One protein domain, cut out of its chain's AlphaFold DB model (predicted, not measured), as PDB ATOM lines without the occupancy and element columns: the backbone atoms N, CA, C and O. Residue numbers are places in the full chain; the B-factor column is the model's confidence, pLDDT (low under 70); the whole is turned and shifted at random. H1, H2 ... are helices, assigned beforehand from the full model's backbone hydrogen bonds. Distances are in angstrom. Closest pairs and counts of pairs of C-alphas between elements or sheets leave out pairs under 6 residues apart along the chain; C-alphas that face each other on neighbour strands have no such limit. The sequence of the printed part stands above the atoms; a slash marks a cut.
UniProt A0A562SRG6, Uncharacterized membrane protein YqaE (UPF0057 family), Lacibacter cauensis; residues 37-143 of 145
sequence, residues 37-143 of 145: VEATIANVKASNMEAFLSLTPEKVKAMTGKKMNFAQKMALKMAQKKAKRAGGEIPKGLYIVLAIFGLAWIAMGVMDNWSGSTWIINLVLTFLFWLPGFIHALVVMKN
ATOM      1  N   VAL A  37      30.350-161.107  32.492       52.69
ATOM      2  CA  VAL A  37      29.711-162.066  31.581       52.69
ATOM      3  C   VAL A  37      28.490-162.702  32.234       52.69
ATOM      4  O   VAL A  37      27.463-162.780  31.582       52.69
ATOM      5  N   GLU A  38      28.517-163.063  33.515       49.56
ATOM      6  CA  GLU A  38      27.341-163.573  34.233       49.56
ATOM      7  C   GLU A  38      26.259-162.508  34.406       49.56
ATOM      8  O   GLU A  38      25.088-162.805  34.185       49.56
ATOM      9  N   ALA A  39      26.626-161.260  34.711       54.03
ATOM     10  CA  ALA A  39      25.672-160.155  34.770       54.03
ATOM     11  C   ALA A  39      25.061-159.864  33.391       54.03
ATOM     12  O   ALA A  39      23.859-159.635  33.288       54.03
ATOM     13  N   THR A  40      25.854-159.940  32.319       54.81
ATOM     14  CA  THR A  40      25.374-159.758  30.941       54.81
ATOM     15  C   THR A  40      24.540-160.956  30.481       54.81
ATOM     16  O   THR A  40      23.490-160.762  29.883       54.81
ATOM     17  N   ILE A  41      24.921-162.188  30.824       55.72
ATOM     18  CA  ILE A  41      24.146-163.410  30.565       55.72
ATOM     19  C   ILE A  41      22.834-163.384  31.348       55.72
ATOM     20  O   ILE A  41      21.806-163.766  30.800       55.72
ATOM     21  N   ALA A  42      22.826-162.918  32.596       56.69
ATOM     22  CA  ALA A  42      21.617-162.790  33.403       56.69
ATOM     23  C   ALA A  42      20.680-161.710  32.848       56.69
ATOM     24  O   ALA A  42      19.478-161.948  32.746       56.69
ATOM     25  N   ASN A  43      21.220-160.563  32.423       56.69
ATOM     26  CA  ASN A  43      20.434-159.486  31.816       56.69
ATOM     27  C   ASN A  43      19.867-159.912  30.452       56.69
ATOM     28  O   ASN A  43      18.676-159.755  30.197       56.69
ATOM     29  N   VAL A  44      20.681-160.578  29.626       55.31
ATOM     30  CA  VAL A  44      20.256-161.178  28.355       55.31
ATOM     31  C   VAL A  44      19.190-162.252  28.596       55.31
ATOM     32  O   VAL A  44      18.111-162.170  28.022       55.31
ATOM     33  N   LYS A  45      19.397-163.215  29.504       61.66
ATOM     34  CA  LYS A  45      18.382-164.228  29.857       61.66
ATOM     35  C   LYS A  45      17.072-163.588  30.344       61.66
ATOM     36  O   LYS A  45      15.998-164.061  29.967       61.66
ATOM     37  N   ALA A  46      17.142-162.518  31.138       60.72
ATOM     38  CA  ALA A  46      15.971-161.808  31.649       60.72
ATOM     39  C   ALA A  46      15.179-161.108  30.530       60.72
ATOM     40  O   ALA A  46      13.973-161.338  30.412       60.72
ATOM     41  N   SER A  47      15.841-160.348  29.651       63.00
ATOM     42  CA  SER A  47      15.193-159.693  28.502       63.00
ATOM     43  C   SER A  47      14.532-160.697  27.543       63.00
ATOM     44  O   SER A  47      13.461-160.446  26.985       63.00
ATOM     45  N   ASN A  48      15.112-161.888  27.392       69.06
ATOM     46  CA  ASN A  48      14.615-162.917  26.464       69.06
ATOM     47  C   ASN A  48      13.436-163.677  27.049       69.06
ATOM     48  O   ASN A  48      12.518-164.084  26.330       69.06
ATOM     49  N   MET A  49      13.450-163.851  28.370       71.38
ATOM     50  CA  MET A  49      12.312-164.378  29.096       71.38
ATOM     51  C   MET A  49      11.121-163.429  28.970       71.38
ATOM     52  O   MET A  49      10.010-163.881  28.716       71.38
ATOM     53  N   GLU A  50      11.329-162.117  29.035       74.94
ATOM     54  CA  GLU A  50      10.268-161.138  28.771       74.94
ATOM     55  C   GLU A  50       9.759-161.198  27.321       74.94
ATOM     56  O   GLU A  50       8.543-161.185  27.086       74.94
ATOM     57  N   ALA A  51      10.651-161.368  26.340       74.88
ATOM     58  CA  ALA A  51      10.265-161.607  24.946       74.88
ATOM     59  C   ALA A  51       9.416-162.889  24.794       74.88
ATOM     60  O   ALA A  51       8.418-162.901  24.069       74.88
ATOM     61  N   PHE A  52       9.742-163.951  25.537       80.56
ATOM     62  CA  PHE A  52       8.941-165.175  25.582       80.56
ATOM     63  C   PHE A  52       7.592-165.002  26.280       80.56
ATOM     64  O   PHE A  52       6.569-165.527  25.835       80.56
ATOM     65  N   LEU A  53       7.562-164.270  27.388       82.12
ATOM     66  CA  LEU A  53       6.346-164.017  28.156       82.12
ATOM     67  C   LEU A  53       5.390-163.067  27.423       82.12
ATOM     68  O   LEU A  53       4.180-163.159  27.613       82.12
ATOM     69  N   SER A  54       5.910-162.211  26.541       83.31
ATOM     70  CA  SER A  54       5.120-161.308  25.692       83.31
ATOM     71  C   SER A  54       4.659-161.930  24.363       83.31
ATOM     72  O   SER A  54       3.921-161.293  23.602       83.31
ATOM     73  N   LEU A  55       5.050-163.176  24.066       82.94
ATOM     74  CA  LEU A  55       4.573-163.911  22.892       82.94
ATOM     75  C   LEU A  55       3.092-164.272  23.042       82.94
ATOM     76  O   LEU A  55       2.708-165.145  23.819       82.94
ATOM     77  N   THR A  56       2.242-163.632  22.247       84.31
ATOM     78  CA  THR A  56       0.821-163.979  22.170       84.31
ATOM     79  C   THR A  56       0.555-164.927  20.999       84.31
ATOM     80  O   THR A  56       1.295-164.928  20.009       84.31
ATOM     81  N   PRO A  57      -0.542-165.706  21.041       81.44
ATOM     82  CA  PRO A  57      -0.982-166.492  19.889       81.44
ATOM     83  C   PRO A  57      -1.174-165.658  18.612       81.44
ATOM     84  O   PRO A  57      -1.070-166.192  17.511       81.44
ATOM     85  N   GLU A  58      -1.447-164.358  18.744       84.56
ATOM     86  CA  GLU A  58      -1.557-163.424  17.620       84.56
ATOM     87  C   GLU A  58      -0.197-163.117  16.994       84.56
ATOM     88  O   GLU A  58      -0.070-163.196  15.775       84.56
ATOM     89  N   LYS A  59       0.842-162.873  17.805       81.75
ATOM     90  CA  LYS A  59       2.218-162.712  17.309       81.75
ATOM     91  C   LYS A  59       2.727-163.985  16.632       81.75
ATOM     92  O   LYS A  59       3.328-163.918  15.565       81.75
ATOM     93  N   VAL A  60       2.429-165.154  17.202       82.19
ATOM     94  CA  VAL A  60       2.775-166.446  16.582       82.19
ATOM     95  C   VAL A  60       2.052-166.626  15.243       82.19
ATOM     96  O   VAL A  60       2.657-167.089  14.275       82.19
ATOM     97  N   LYS A  61       0.781-166.215  15.148       82.88
ATOM     98  CA  LYS A  61       0.035-166.209  13.883       82.88
ATOM     99  C   LYS A  61       0.640-165.231  12.873       82.88
ATOM    100  O   LYS A  61       0.707-165.575  11.702       82.88
ATOM    101  N   ALA A  62       1.090-164.055  13.304       81.75
ATOM    102  CA  ALA A  62       1.746-163.085  12.428       81.75
ATOM    103  C   ALA A  62       3.068-163.627  11.858       81.75
ATOM    104  O   ALA A  62       3.335-163.448  10.676       81.75
ATOM    105  N   MET A  63       3.853-164.353  12.663       78.94
ATOM    106  CA  MET A  63       5.120-164.956  12.221       78.94
ATOM    107  C   MET A  63       4.942-166.170  11.308       78.94
ATOM    108  O   MET A  63       5.714-166.366  10.378       78.94
ATOM    109  N   THR A  64       3.947-167.012  11.586       78.88
ATOM    110  CA  THR A  64       3.775-168.296  10.883       78.88
ATOM    111  C   THR A  64       2.688-168.266   9.812       78.88
ATOM    112  O   THR A  64       2.506-169.245   9.094       78.88
ATOM    113  N   GLY A  65       1.877-167.208   9.754       80.56
ATOM    114  CA  GLY A  65       0.658-167.144   8.942       80.56
ATOM    115  C   GLY A  65      -0.451-168.114   9.379       80.56
ATOM    116  O   GLY A  65      -1.557-168.068   8.840       80.56
ATOM    117  N   LYS A  66      -0.204-168.987  10.369       78.81
ATOM    118  CA  LYS A  66      -1.105-170.075  10.766       78.81
ATOM    119  C   LYS A  66      -1.715-169.821  12.141       78.81
ATOM    120  O   LYS A  66      -1.047-169.438  13.097       78.81
ATOM    121  N   LYS A  67      -3.023-170.065  12.268       82.06
ATOM    122  CA  LYS A  67      -3.719-169.986  13.560       82.06
ATOM    123  C   LYS A  67      -3.299-171.173  14.439       82.06
ATOM    124  O   LYS A  67      -3.429-172.317  14.015       82.06
ATOM    125  N   MET A  68      -2.844-170.904  15.666       82.94
ATOM    126  CA  MET A  68      -2.547-171.961  16.643       82.94
ATOM    127  C   MET A  68      -3.809-172.724  17.059       82.94
ATOM    128  O   MET A  68      -4.821-172.112  17.429       82.94
ATOM    129  N   ASN A  69      -3.702-174.054  17.094       86.31
ATOM    130  CA  ASN A  69      -4.712-174.935  17.683       86.31
ATOM    131  C   ASN A  69      -4.773-174.792  19.212       86.31
ATOM    132  O   ASN A  69      -3.839-174.299  19.847       86.31
ATOM    133  N   PHE A  70      -5.869-175.246  19.829       86.25
ATOM    134  CA  PHE A  70      -6.064-175.161  21.285       86.25
ATOM    135  C   PHE A  70      -4.910-175.800  22.074       86.25
ATOM    136  O   PHE A  70      -4.378-175.180  22.993       86.25
ATOM    137  N   ALA A  71      -4.447-176.978  21.643       83.00
ATOM    138  CA  ALA A  71      -3.311-177.665  22.254       83.00
ATOM    139  C   ALA A  71      -2.014-176.839  22.187       83.00
ATOM    140  O   ALA A  71      -1.311-176.706  23.184       83.00
ATOM    141  N   GLN A  72      -1.748-176.190  21.048       84.00
ATOM    142  CA  GLN A  72      -0.604-175.294  20.886       84.00
ATOM    143  C   GLN A  72      -0.718-174.080  21.816       84.00
ATOM    144  O   GLN A  72       0.260-173.699  22.457       84.00
ATOM    145  N   LYS A  73      -1.910-173.468  21.924       86.75
ATOM    146  CA  LYS A  73      -2.135-172.301  22.801       86.75
ATOM    147  C   LYS A  73      -1.906-172.664  24.261       86.75
ATOM    148  O   LYS A  73      -1.281-171.905  25.000       86.75
ATOM    149  N   MET A  74      -2.393-173.833  24.658       85.56
ATOM    150  CA  MET A  74      -2.190-174.372  25.993       85.56
ATOM    151  C   MET A  74      -0.709-174.667  26.251       85.56
ATOM    152  O   MET A  74      -0.204-174.282  27.301       85.56
ATOM    153  N   ALA A  75       0.003-175.261  25.289       82.12
ATOM    154  CA  ALA A  75       1.439-175.510  25.387       82.12
ATOM    155  C   ALA A  75       2.233-174.207  25.559       82.12
ATOM    156  O   ALA A  75       3.052-174.124  26.468       82.12
ATOM    157  N   LEU A  76       1.935-173.166  24.772       86.12
ATOM    158  CA  LEU A  76       2.575-171.851  24.900       86.12
ATOM    159  C   LEU A  76       2.315-171.230  26.279       86.12
ATOM    160  O   LEU A  76       3.244-170.784  26.944       86.12
ATOM    161  N   LYS A  77       1.067-171.275  26.761       86.94
ATOM    162  CA  LYS A  77       0.699-170.722  28.073       86.94
ATOM    163  C   LYS A  77       1.321-171.504  29.234       86.94
ATOM    164  O   LYS A  77       1.768-170.907  30.213       86.94
ATOM    165  N   MET A  78       1.375-172.834  29.141       82.06
ATOM    166  CA  MET A  78       2.079-173.670  30.117       82.06
ATOM    167  C   MET A  78       3.575-173.391  30.101       82.06
ATOM    168  O   MET A  78       4.190-173.312  31.162       82.06
ATOM    169  N   ALA A  79       4.142-173.192  28.916       78.75
ATOM    170  CA  ALA A  79       5.542-172.870  28.765       78.75
ATOM    171  C   ALA A  79       5.878-171.519  29.388       78.75
ATOM    172  O   ALA A  79       6.780-171.457  30.212       78.75
ATOM    173  N   GLN A  80       5.088-170.481  29.117       84.12
ATOM    174  CA  GLN A  80       5.218-169.171  29.758       84.12
ATOM    175  C   GLN A  80       5.081-169.264  31.283       84.12
ATOM    176  O   GLN A  80       5.905-168.725  32.018       84.12
ATOM    177  N   LYS A  81       4.088-170.009  31.787       84.12
ATOM    178  CA  LYS A  81       3.899-170.209  33.235       84.12
ATOM    179  C   LYS A  81       5.085-170.931  33.878       84.12
ATOM    180  O   LYS A  81       5.471-170.587  34.993       84.12
ATOM    181  N   LYS A  82       5.639-171.943  33.208       76.44
ATOM    182  CA  LYS A  82       6.768-172.728  33.720       76.44
ATOM    183  C   LYS A  82       8.076-171.945  33.630       76.44
ATOM    184  O   LYS A  82       8.822-171.948  34.596       76.44
ATOM    185  N   ALA A  83       8.299-171.213  32.545       74.88
ATOM    186  CA  ALA A  83       9.470-170.366  32.358       74.88
ATOM    187  C   ALA A  83       9.493-169.191  33.357       74.88
ATOM    188  O   ALA A  83      10.526-168.927  33.965       74.88
ATOM    189  N   LYS A  84       8.325-168.596  33.659       76.12
ATOM    190  CA  LYS A  84       8.168-167.612  34.747       76.12
ATOM    191  C   LYS A  84       8.524-168.179  36.128       76.12
ATOM    192  O   LYS A  84       9.000-167.444  36.982       76.12
ATOM    193  N   ARG A  85       8.273-169.473  36.369       71.12
ATOM    194  CA  ARG A  85       8.603-170.155  37.636       71.12
ATOM    195  C   ARG A  85      10.046-170.652  37.703       71.12
ATOM    196  O   ARG A  85      10.577-170.763  38.795       71.12
ATOM    197  N   ALA A  86      10.649-170.965  36.562       63.88
ATOM    198  CA  ALA A  86      12.004-171.498  36.456       63.88
ATOM    199  C   ALA A  86      13.087-170.406  36.387       63.88
ATOM    200  O   ALA A  86      14.234-170.711  36.093       63.88
ATOM    201  N   GLY A  87      12.736-169.136  36.625       60.56
ATOM    202  CA  GLY A  87      13.716-168.050  36.736       60.56
ATOM    203  C   GLY A  87      14.490-167.738  35.452       60.56
ATOM    204  O   GLY A  87      15.564-167.159  35.538       60.56
ATOM    205  N   GLY A  88      13.975-168.107  34.273       61.84
ATOM    206  CA  GLY A  88      14.648-167.820  32.999       61.84
ATOM    207  C   GLY A  88      15.002-169.046  32.156       61.84
ATOM    208  O   GLY A  88      15.350-168.888  30.991       61.84
ATOM    209  N   GLU A  89      14.857-170.263  32.685       66.81
ATOM    210  CA  GLU A  89      15.274-171.474  31.967       66.81
ATOM    211  C   GLU A  89      14.081-172.310  31.492       66.81
ATOM    212  O   GLU A  89      13.158-172.635  32.244       66.81
ATOM    213  N   ILE A  90      14.081-172.671  30.206       77.38
ATOM    214  CA  ILE A  90      13.122-173.631  29.654       77.38
ATOM    215  C   ILE A  90      13.583-175.018  30.116       77.38
ATOM    216  O   ILE A  90      14.726-175.376  29.864       77.38
ATOM    217  N   PRO A  91      12.755-175.843  30.778       82.00
ATOM    218  CA  PRO A  91      13.167-177.199  31.144       82.00
ATOM    219  C   PRO A  91      13.179-178.130  29.927       82.00
ATOM    220  O   PRO A  91      12.261-178.052  29.110       82.00
ATOM    221  N   LYS A  92      14.110-179.095  29.865       85.56
ATOM    222  CA  LYS A  92      14.219-180.093  28.774       85.56
ATOM    223  C   LYS A  92      12.862-180.701  28.387       85.56
ATOM    224  O   LYS A  92      12.451-180.641  27.236       85.56
ATOM    225  N   GLY A  93      12.080-181.178  29.358       83.88
ATOM    226  CA  GLY A  93      10.750-181.739  29.076       83.88
ATOM    227  C   GLY A  93       9.763-180.750  28.438       83.88
ATOM    228  O   GLY A  93       8.938-181.141  27.618       83.88
ATOM    229  N   LEU A  94       9.853-179.457  28.767       85.56
ATOM    230  CA  LEU A  94       9.022-178.427  28.142       85.56
ATOM    231  C   LEU A  94       9.443-178.170  26.692       85.56
ATOM    232  O   LEU A  94       8.578-178.009  25.833       85.56
ATOM    233  N   TYR A  95      10.750-178.180  26.422       87.31
ATOM    234  CA  TYR A  95      11.294-178.085  25.073       87.31
ATOM    235  C   TYR A  95      10.760-179.208  24.171       87.31
ATOM    236  O   TYR A  95      10.237-178.922  23.095       87.31
ATOM    237  N   ILE A  96      10.788-180.465  24.638       87.75
ATOM    238  CA  ILE A  96      10.224-181.610  23.898       87.75
ATOM    239  C   ILE A  96       8.731-181.410  23.611       87.75
ATOM    240  O   ILE A  96       8.289-181.632  22.486       87.75
ATOM    241  N   VAL A  97       7.943-180.971  24.600       87.31
ATOM    242  CA  VAL A  97       6.506-180.720  24.396       87.31
ATOM    243  C   VAL A  97       6.299-179.662  23.309       87.31
ATOM    244  O   VAL A  97       5.484-179.856  22.409       87.31
ATOM    245  N   LEU A  98       7.069-178.571  23.338       86.50
ATOM    246  CA  LEU A  98       7.018-177.546  22.294       86.50
ATOM    247  C   LEU A  98       7.437-178.106  20.930       86.50
ATOM    248  O   LEU A  98       6.800-177.774  19.932       86.50
ATOM    249  N   ALA A  99       8.439-178.983  20.879       89.12
ATOM    250  CA  ALA A  99       8.878-179.644  19.655       89.12
ATOM    251  C   ALA A  99       7.772-180.497  19.025       89.12
ATOM    252  O   ALA A  99       7.481-180.320  17.843       89.12
ATOM    253  N   ILE A 100       7.093-181.339  19.809       87.44
ATOM    254  CA  ILE A 100       5.983-182.182  19.327       87.44
ATOM    255  C   ILE A 100       4.869-181.312  18.727       87.44
ATOM    256  O   ILE A 100       4.314-181.622  17.675       87.44
ATOM    257  N   PHE A 101       4.574-180.168  19.344       86.50
ATOM    258  CA  PHE A 101       3.557-179.238  18.847       86.50
ATOM    259  C   PHE A 101       4.024-178.332  17.695       86.50
ATOM    260  O   PHE A 101       3.250-177.479  17.246       86.50
ATOM    261  N   GLY A 102       5.252-178.503  17.198       84.69
ATOM    262  CA  GLY A 102       5.819-177.693  16.116       84.69
ATOM    263  C   GLY A 102       6.166-176.257  16.528       84.69
ATOM    264  O   GLY A 102       6.212-175.351  15.701       84.69
ATOM    265  N   LEU A 103       6.377-176.031  17.822       87.38
ATOM    266  CA  LEU A 103       6.710-174.741  18.431       87.38
ATOM    267  C   LEU A 103       8.133-174.721  19.010       87.38
ATOM    268  O   LEU A 103       8.487-173.786  19.723       87.38
ATOM    269  N   ALA A 104       8.962-175.729  18.714       87.69
ATOM    270  CA  ALA A 104      10.352-175.782  19.182       87.69
ATOM    271  C   ALA A 104      11.177-174.561  18.763       87.69
ATOM    272  O   ALA A 104      12.055-174.147  19.509       87.69
ATOM    273  N   TRP A 105      10.866-173.951  17.617       89.25
ATOM    274  CA  TRP A 105      11.543-172.737  17.159       89.25
ATOM    275  C   TRP A 105      11.384-171.572  18.143       89.25
ATOM    276  O   TRP A 105      12.295-170.767  18.271       89.25
ATOM    277  N   ILE A 106      10.271-171.507  18.884       86.88
ATOM    278  CA  ILE A 106      10.078-170.500  19.932       86.88
ATOM    279  C   ILE A 106      11.014-170.794  21.101       86.88
ATOM    280  O   ILE A 106      11.663-169.891  21.610       86.88
ATOM    281  N   ALA A 107      11.109-172.058  21.521       86.31
ATOM    282  CA  ALA A 107      12.001-172.437  22.608       86.31
ATOM    283  C   ALA A 107      13.470-172.170  22.245       86.31
ATOM    284  O   ALA A 107      14.190-171.584  23.044       86.31
ATOM    285  N   MET A 108      13.888-172.534  21.028       86.19
ATOM    286  CA  MET A 108      15.217-172.214  20.499       86.19
ATOM    287  C   MET A 108      15.451-170.712  20.426       86.19
ATOM    288  O   MET A 108      16.458-170.248  20.931       86.19
ATOM    289  N   GLY A 109      14.514-169.947  19.854       83.56
ATOM    290  CA  GLY A 109      14.627-168.493  19.768       83.56
ATOM    291  C   GLY A 109      14.801-167.869  21.147       83.56
ATOM    292  O   GLY A 109      15.632-167.004  21.337       83.56
ATOM    293  N   VAL A 110      14.110-168.357  22.169       83.25
ATOM    294  CA  VAL A 110      14.285-167.827  23.528       83.25
ATOM    295  C   VAL A 110      15.636-168.208  24.129       83.25
ATOM    296  O   VAL A 110      16.274-167.367  24.759       83.25
ATOM    297  N   MET A 111      16.087-169.448  23.923       80.69
ATOM    298  CA  MET A 111      17.379-169.923  24.432       80.69
ATOM    299  C   MET A 111      18.571-169.273  23.713       80.69
ATOM    300  O   MET A 111      19.559-168.959  24.367       80.69
ATOM    301  N   ASP A 112      18.449-169.001  22.413       79.56
ATOM    302  CA  ASP A 112      19.458-168.332  21.579       79.56
ATOM    303  C   ASP A 112      19.306-166.802  21.538       79.56
ATOM    304  O   ASP A 112      19.997-166.135  20.774       79.56
ATOM    305  N   ASN A 113      18.397-166.205  22.313       75.19
ATOM    306  CA  ASN A 113      18.102-164.766  22.242       75.19
ATOM    307  C   ASN A 113      17.696-164.258  20.839       75.19
ATOM    308  O   ASN A 113      18.116-163.196  20.382       75.19
ATOM    309  N   TRP A 114      16.950-165.061  20.093       79.12
ATOM    310  CA  TRP A 114      16.576-164.820  18.700       79.12
ATOM    311  C   TRP A 114      17.793-164.565  17.798       79.12
ATOM    312  O   TRP A 114      17.644-164.117  16.660       79.12
ATOM    313  N   SER A 115      18.987-164.897  18.290       77.19
ATOM    314  CA  SER A 115      20.254-164.802  17.596       77.19
ATOM    315  C   SER A 115      20.527-166.103  16.855       77.19
ATOM    316  O   SER A 115      20.028-167.175  17.200       77.19
ATOM    317  N   GLY A 116      21.318-166.002  15.796       83.25
ATOM    318  CA  GLY A 116      21.615-167.132  14.929       83.25
ATOM    319  C   GLY A 116      20.443-167.562  14.044       83.25
ATOM    320  O   GLY A 116      19.332-167.031  14.079       83.25
ATOM    321  N   SER A 117      20.724-168.540  13.189       86.12
ATOM    322  CA  SER A 117      19.784-169.044  12.187       86.12
ATOM    323  C   SER A 117      19.016-170.279  12.652       86.12
ATOM    324  O   SER A 117      18.026-170.642  12.025       86.12
ATOM    325  N   THR A 118      19.413-170.911  13.758       89.44
ATOM    326  CA  THR A 118      18.877-172.194  14.238       89.44
ATOM    327  C   THR A 118      17.363-172.175  14.429       89.44
ATOM    328  O   THR A 118      16.656-173.073  13.962       89.44
ATOM    329  N   TRP A 119      16.839-171.125  15.067       87.94
ATOM    330  CA  TRP A 119      15.406-170.981  15.311       87.94
ATOM    331  C   TRP A 119      14.624-170.697  14.020       87.94
ATOM    332  O   TRP A 119      13.531-171.234  13.846       87.94
ATOM    333  N   ILE A 120      15.195-169.927  13.084       86.56
ATOM    334  CA  ILE A 120      14.595-169.630  11.770       86.56
ATOM    335  C   ILE A 120      14.575-170.889  10.906       86.56
ATOM    336  O   ILE A 120      13.545-171.214  10.322       86.56
ATOM    337  N   ILE A 121      15.684-171.631  10.866       88.69
ATOM    338  CA  ILE A 121      15.792-172.920  10.176       88.69
ATOM    339  C   ILE A 121      14.712-173.849  10.715       88.69
ATOM    340  O   ILE A 121      13.937-174.404   9.942       88.69
ATOM    341  N   ASN A 122      14.584-173.955  12.040       90.38
ATOM    342  CA  ASN A 122      13.557-174.789  12.638       90.38
ATOM    343  C   ASN A 122      12.141-174.298  12.306       90.38
ATOM    344  O   ASN A 122      11.275-175.116  12.016       90.38
ATOM    345  N   LEU A 123      11.887-172.985  12.310       88.81
ATOM    346  CA  LEU A 123      10.601-172.400  11.919       88.81
ATOM    347  C   LEU A 123      10.250-172.762  10.473       88.81
ATOM    348  O   LEU A 123       9.154-173.265  10.228       88.81
ATOM    349  N   VAL A 124      11.180-172.564   9.539       87.38
ATOM    350  CA  VAL A 124      10.994-172.858   8.112       87.38
ATOM    351  C   VAL A 124      10.794-174.353   7.897       87.38
ATOM    352  O   VAL A 124       9.847-174.738   7.215       87.38
ATOM    353  N   LEU A 125      11.617-175.204   8.518       88.50
ATOM    354  CA  LEU A 125      11.466-176.656   8.433       88.50
ATOM    355  C   LEU A 125      10.101-177.080   8.954       88.50
ATOM    356  O   LEU A 125       9.393-177.774   8.242       88.50
ATOM    357  N   THR A 126       9.698-176.619  10.139       85.88
ATOM    358  CA  THR A 126       8.409-176.994  10.739       85.88
ATOM    359  C   THR A 126       7.220-176.462   9.933       85.88
ATOM    360  O   THR A 126       6.159-177.089   9.913       85.88
ATOM    361  N   PHE A 127       7.386-175.319   9.259       84.88
ATOM    362  CA  PHE A 127       6.376-174.730   8.384       84.88
ATOM    363  C   PHE A 127       6.232-175.489   7.058       84.88
ATOM    364  O   PHE A 127       5.104-175.764   6.650       84.88
ATOM    365  N   LEU A 128       7.342-175.869   6.414       84.12
ATOM    366  CA  LEU A 128       7.337-176.680   5.191       84.12
ATOM    367  C   LEU A 128       6.885-178.119   5.479       84.12
ATOM    368  O   LEU A 128       6.062-178.663   4.747       84.12
ATOM    369  N   PHE A 129       7.405-178.727   6.549       85.12
ATOM    370  CA  PHE A 129       7.150-180.111   6.941       85.12
ATOM    371  C   PHE A 129       7.337-180.313   8.462       85.12
ATOM    372  O   PHE A 129       8.432-180.183   9.007       85.12
ATOM    373  N   TRP A 130       6.282-180.732   9.167       84.38
ATOM    374  CA  TRP A 130       6.320-180.915  10.630       84.38
ATOM    375  C   TRP A 130       7.431-181.874  11.108       84.38
ATOM    376  O   TRP A 130       8.138-181.572  12.067       84.38
ATOM    377  N   LEU A 131       7.615-183.005  10.416       88.38
ATOM    378  CA  LEU A 131       8.541-184.068  10.823       88.38
ATOM    379  C   LEU A 131      10.032-183.654  10.795       88.38
ATOM    380  O   LEU A 131      10.694-183.824  11.819       88.38
ATOM    381  N   PRO A 132      10.594-183.087   9.704       88.75
ATOM    382  CA  PRO A 132      11.982-182.619   9.716       88.75
ATOM    383  C   PRO A 132      12.207-181.463  10.699       88.75
ATOM    384  O   PRO A 132      13.277-181.402  11.299       88.75
ATOM    385  N   GLY A 133      11.212-180.600  10.940       87.75
ATOM    386  CA  GLY A 133      11.288-179.587  12.001       87.75
ATOM    387  C   GLY A 133      11.386-180.199  13.401       87.75
ATOM    388  O   GLY A 133      12.172-179.750  14.231       87.75
ATOM    389  N   PHE A 134      10.648-181.278  13.663       90.88
ATOM    390  CA  PHE A 134      10.745-182.009  14.926       90.88
ATOM    391  C   PHE A 134      12.115-182.683  15.113       90.88
ATOM    392  O   PHE A 134      12.721-182.557  16.176       90.88
ATOM    393  N   ILE A 135      12.634-183.354  14.080       91.25
ATOM    394  CA  ILE A 135      13.945-184.025  14.133       91.25
ATOM    395  C   ILE A 135      15.064-183.002  14.345       91.25
ATOM    396  O   ILE A 135      15.917-183.199  15.209       91.25
ATOM    397  N   HIS A 136      15.039-181.892  13.605       91.69
ATOM    398  CA  HIS A 136      16.001-180.807  13.777       91.69
ATOM    399  C   HIS A 136      15.978-180.267  15.214       91.69
ATOM    400  O   HIS A 136      17.034-180.096  15.820       91.69
ATOM    401  N   ALA A 137      14.791-180.108  15.811       90.12
ATOM    402  CA  ALA A 137      14.679-179.721  17.211       90.12
ATOM    403  C   ALA A 137      15.357-180.694  18.177       90.12
ATOM    404  O   ALA A 137      16.097-180.262  19.057       90.12
ATOM    405  N   LEU A 138      15.185-182.000  17.993       90.81
ATOM    406  CA  LEU A 138      15.860-182.992  18.832       90.81
ATOM    407  C   LEU A 138      17.383-182.998  18.639       90.81
ATOM    408  O   LEU A 138      18.117-183.153  19.612       90.81
ATOM    409  N   VAL A 139      17.863-182.809  17.409       90.81
ATOM    410  CA  VAL A 139      19.303-182.780  17.107       90.81
ATOM    411  C   VAL A 139      19.979-181.564  17.734       90.81
ATOM    412  O   VAL A 139      21.063-181.697  18.300       90.81
ATOM    413  N   VAL A 140      19.350-180.393  17.647       88.56
ATOM    414  CA  VAL A 140      19.882-179.143  18.208       88.56
ATOM    415  C   VAL A 140      19.708-179.101  19.726       88.56
ATOM    416  O   VAL A 140      20.508-178.467  20.403       88.56
ATOM    417  N   MET A 141      18.736-179.822  20.291       86.38
ATOM    418  CA  MET A 141      18.503-179.881  21.739       86.38
ATOM    419  C   MET A 141      19.778-180.130  22.559       86.38
ATOM    420  O   MET A 141      19.929-179.524  23.615       86.38
ATOM    421  N   LYS A 142      20.697-180.971  22.061       86.31
ATOM    422  CA  LYS A 142      21.988-181.280  22.708       86.31
ATOM    423  C   LYS A 142      22.907-180.064  22.898       86.31
ATOM    424  O   LYS A 142      23.859-180.129  23.660       86.31
ATOM    425  N   ASN A 143      22.668-178.984  22.154       83.94
ATOM    426  CA  ASN A 143      23.431-177.742  22.261       83.94
ATOM    427  C   ASN A 143      22.918-176.866  23.416       83.94
ATOM    428  O   ASN A 143      23.617-175.949  23.833       83.94
TER     429      ASN A 143
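Overview. This is residues 37 to 143 of the 145 residues of the protein "Uncharacterized membrane protein YqaE (UPF0057 family)" of Lacibacter cauensis (UniProt A0A562SRG6). Four short helices, H4 to H7, make a compact up-and-down bundle; H1 packs on H5 and H3 packs on H4, so that H5 lies near the middle. Short H2 stands crosswise near H3 and H6, and the first part of H1 reaches out past the rest. The printed part has 107 residues, with seven named helices in order H1 to H7 and no named strand: all helix. It is compact, with a radius of gyration of the C-alphas of 13.0 A, and spans 39 by 26 by 24 A.

Arrangement. H1, residues 37 to 53, touches H3, residues 70 to 85, with residues 49 to 53 alone, the closest C-alphas being Leu 53 and Gln 80, 5.5 A apart. H2, residues 57 to 64, is close to H3 but not clearly touching, with C-alphas 57 and 73 closest at 6.6 A. H3 forms a hairpin with H4, residues 92 to 100, at a shallow tilt of 19 degrees; C-alphas 79 and 94 come closest, at 6.6 A. The hub, H5, residues 104 to 111, touches H1, closest at C-alphas 48 and 110, 5.7 A. H5 and H6, residues 118 to 128, form a hairpin at 14 degrees, with C-alphas 105 and 119 closest at 4.6 A. H6 and H7, residues 130 to 141, form another, closest at C-alphas 126 and 133, 4.1 A. H7 touches H4, with C-alphas 134 and 99 closest at 5.6 A. In all seven helices every O i to N i+4 pair is within hydrogen-bond range.

Along the chain. H1 runs 23.7 A from C-alpha 37 at (29.711, -162.066, 31.581), and H3 measures 22.5 A. H6 measures 15.3 A; H7 runs 16.5 A to C-alpha 141 at (18.503, -179.881, 21.739).

Size, cuts and confidence. The farthest C-alphas, Val 37 and Phe 70, are 39.5 A apart. The printed part has no cut and no long link. Residues 37 to 48 and 86 to 89 are under pLDDT 70.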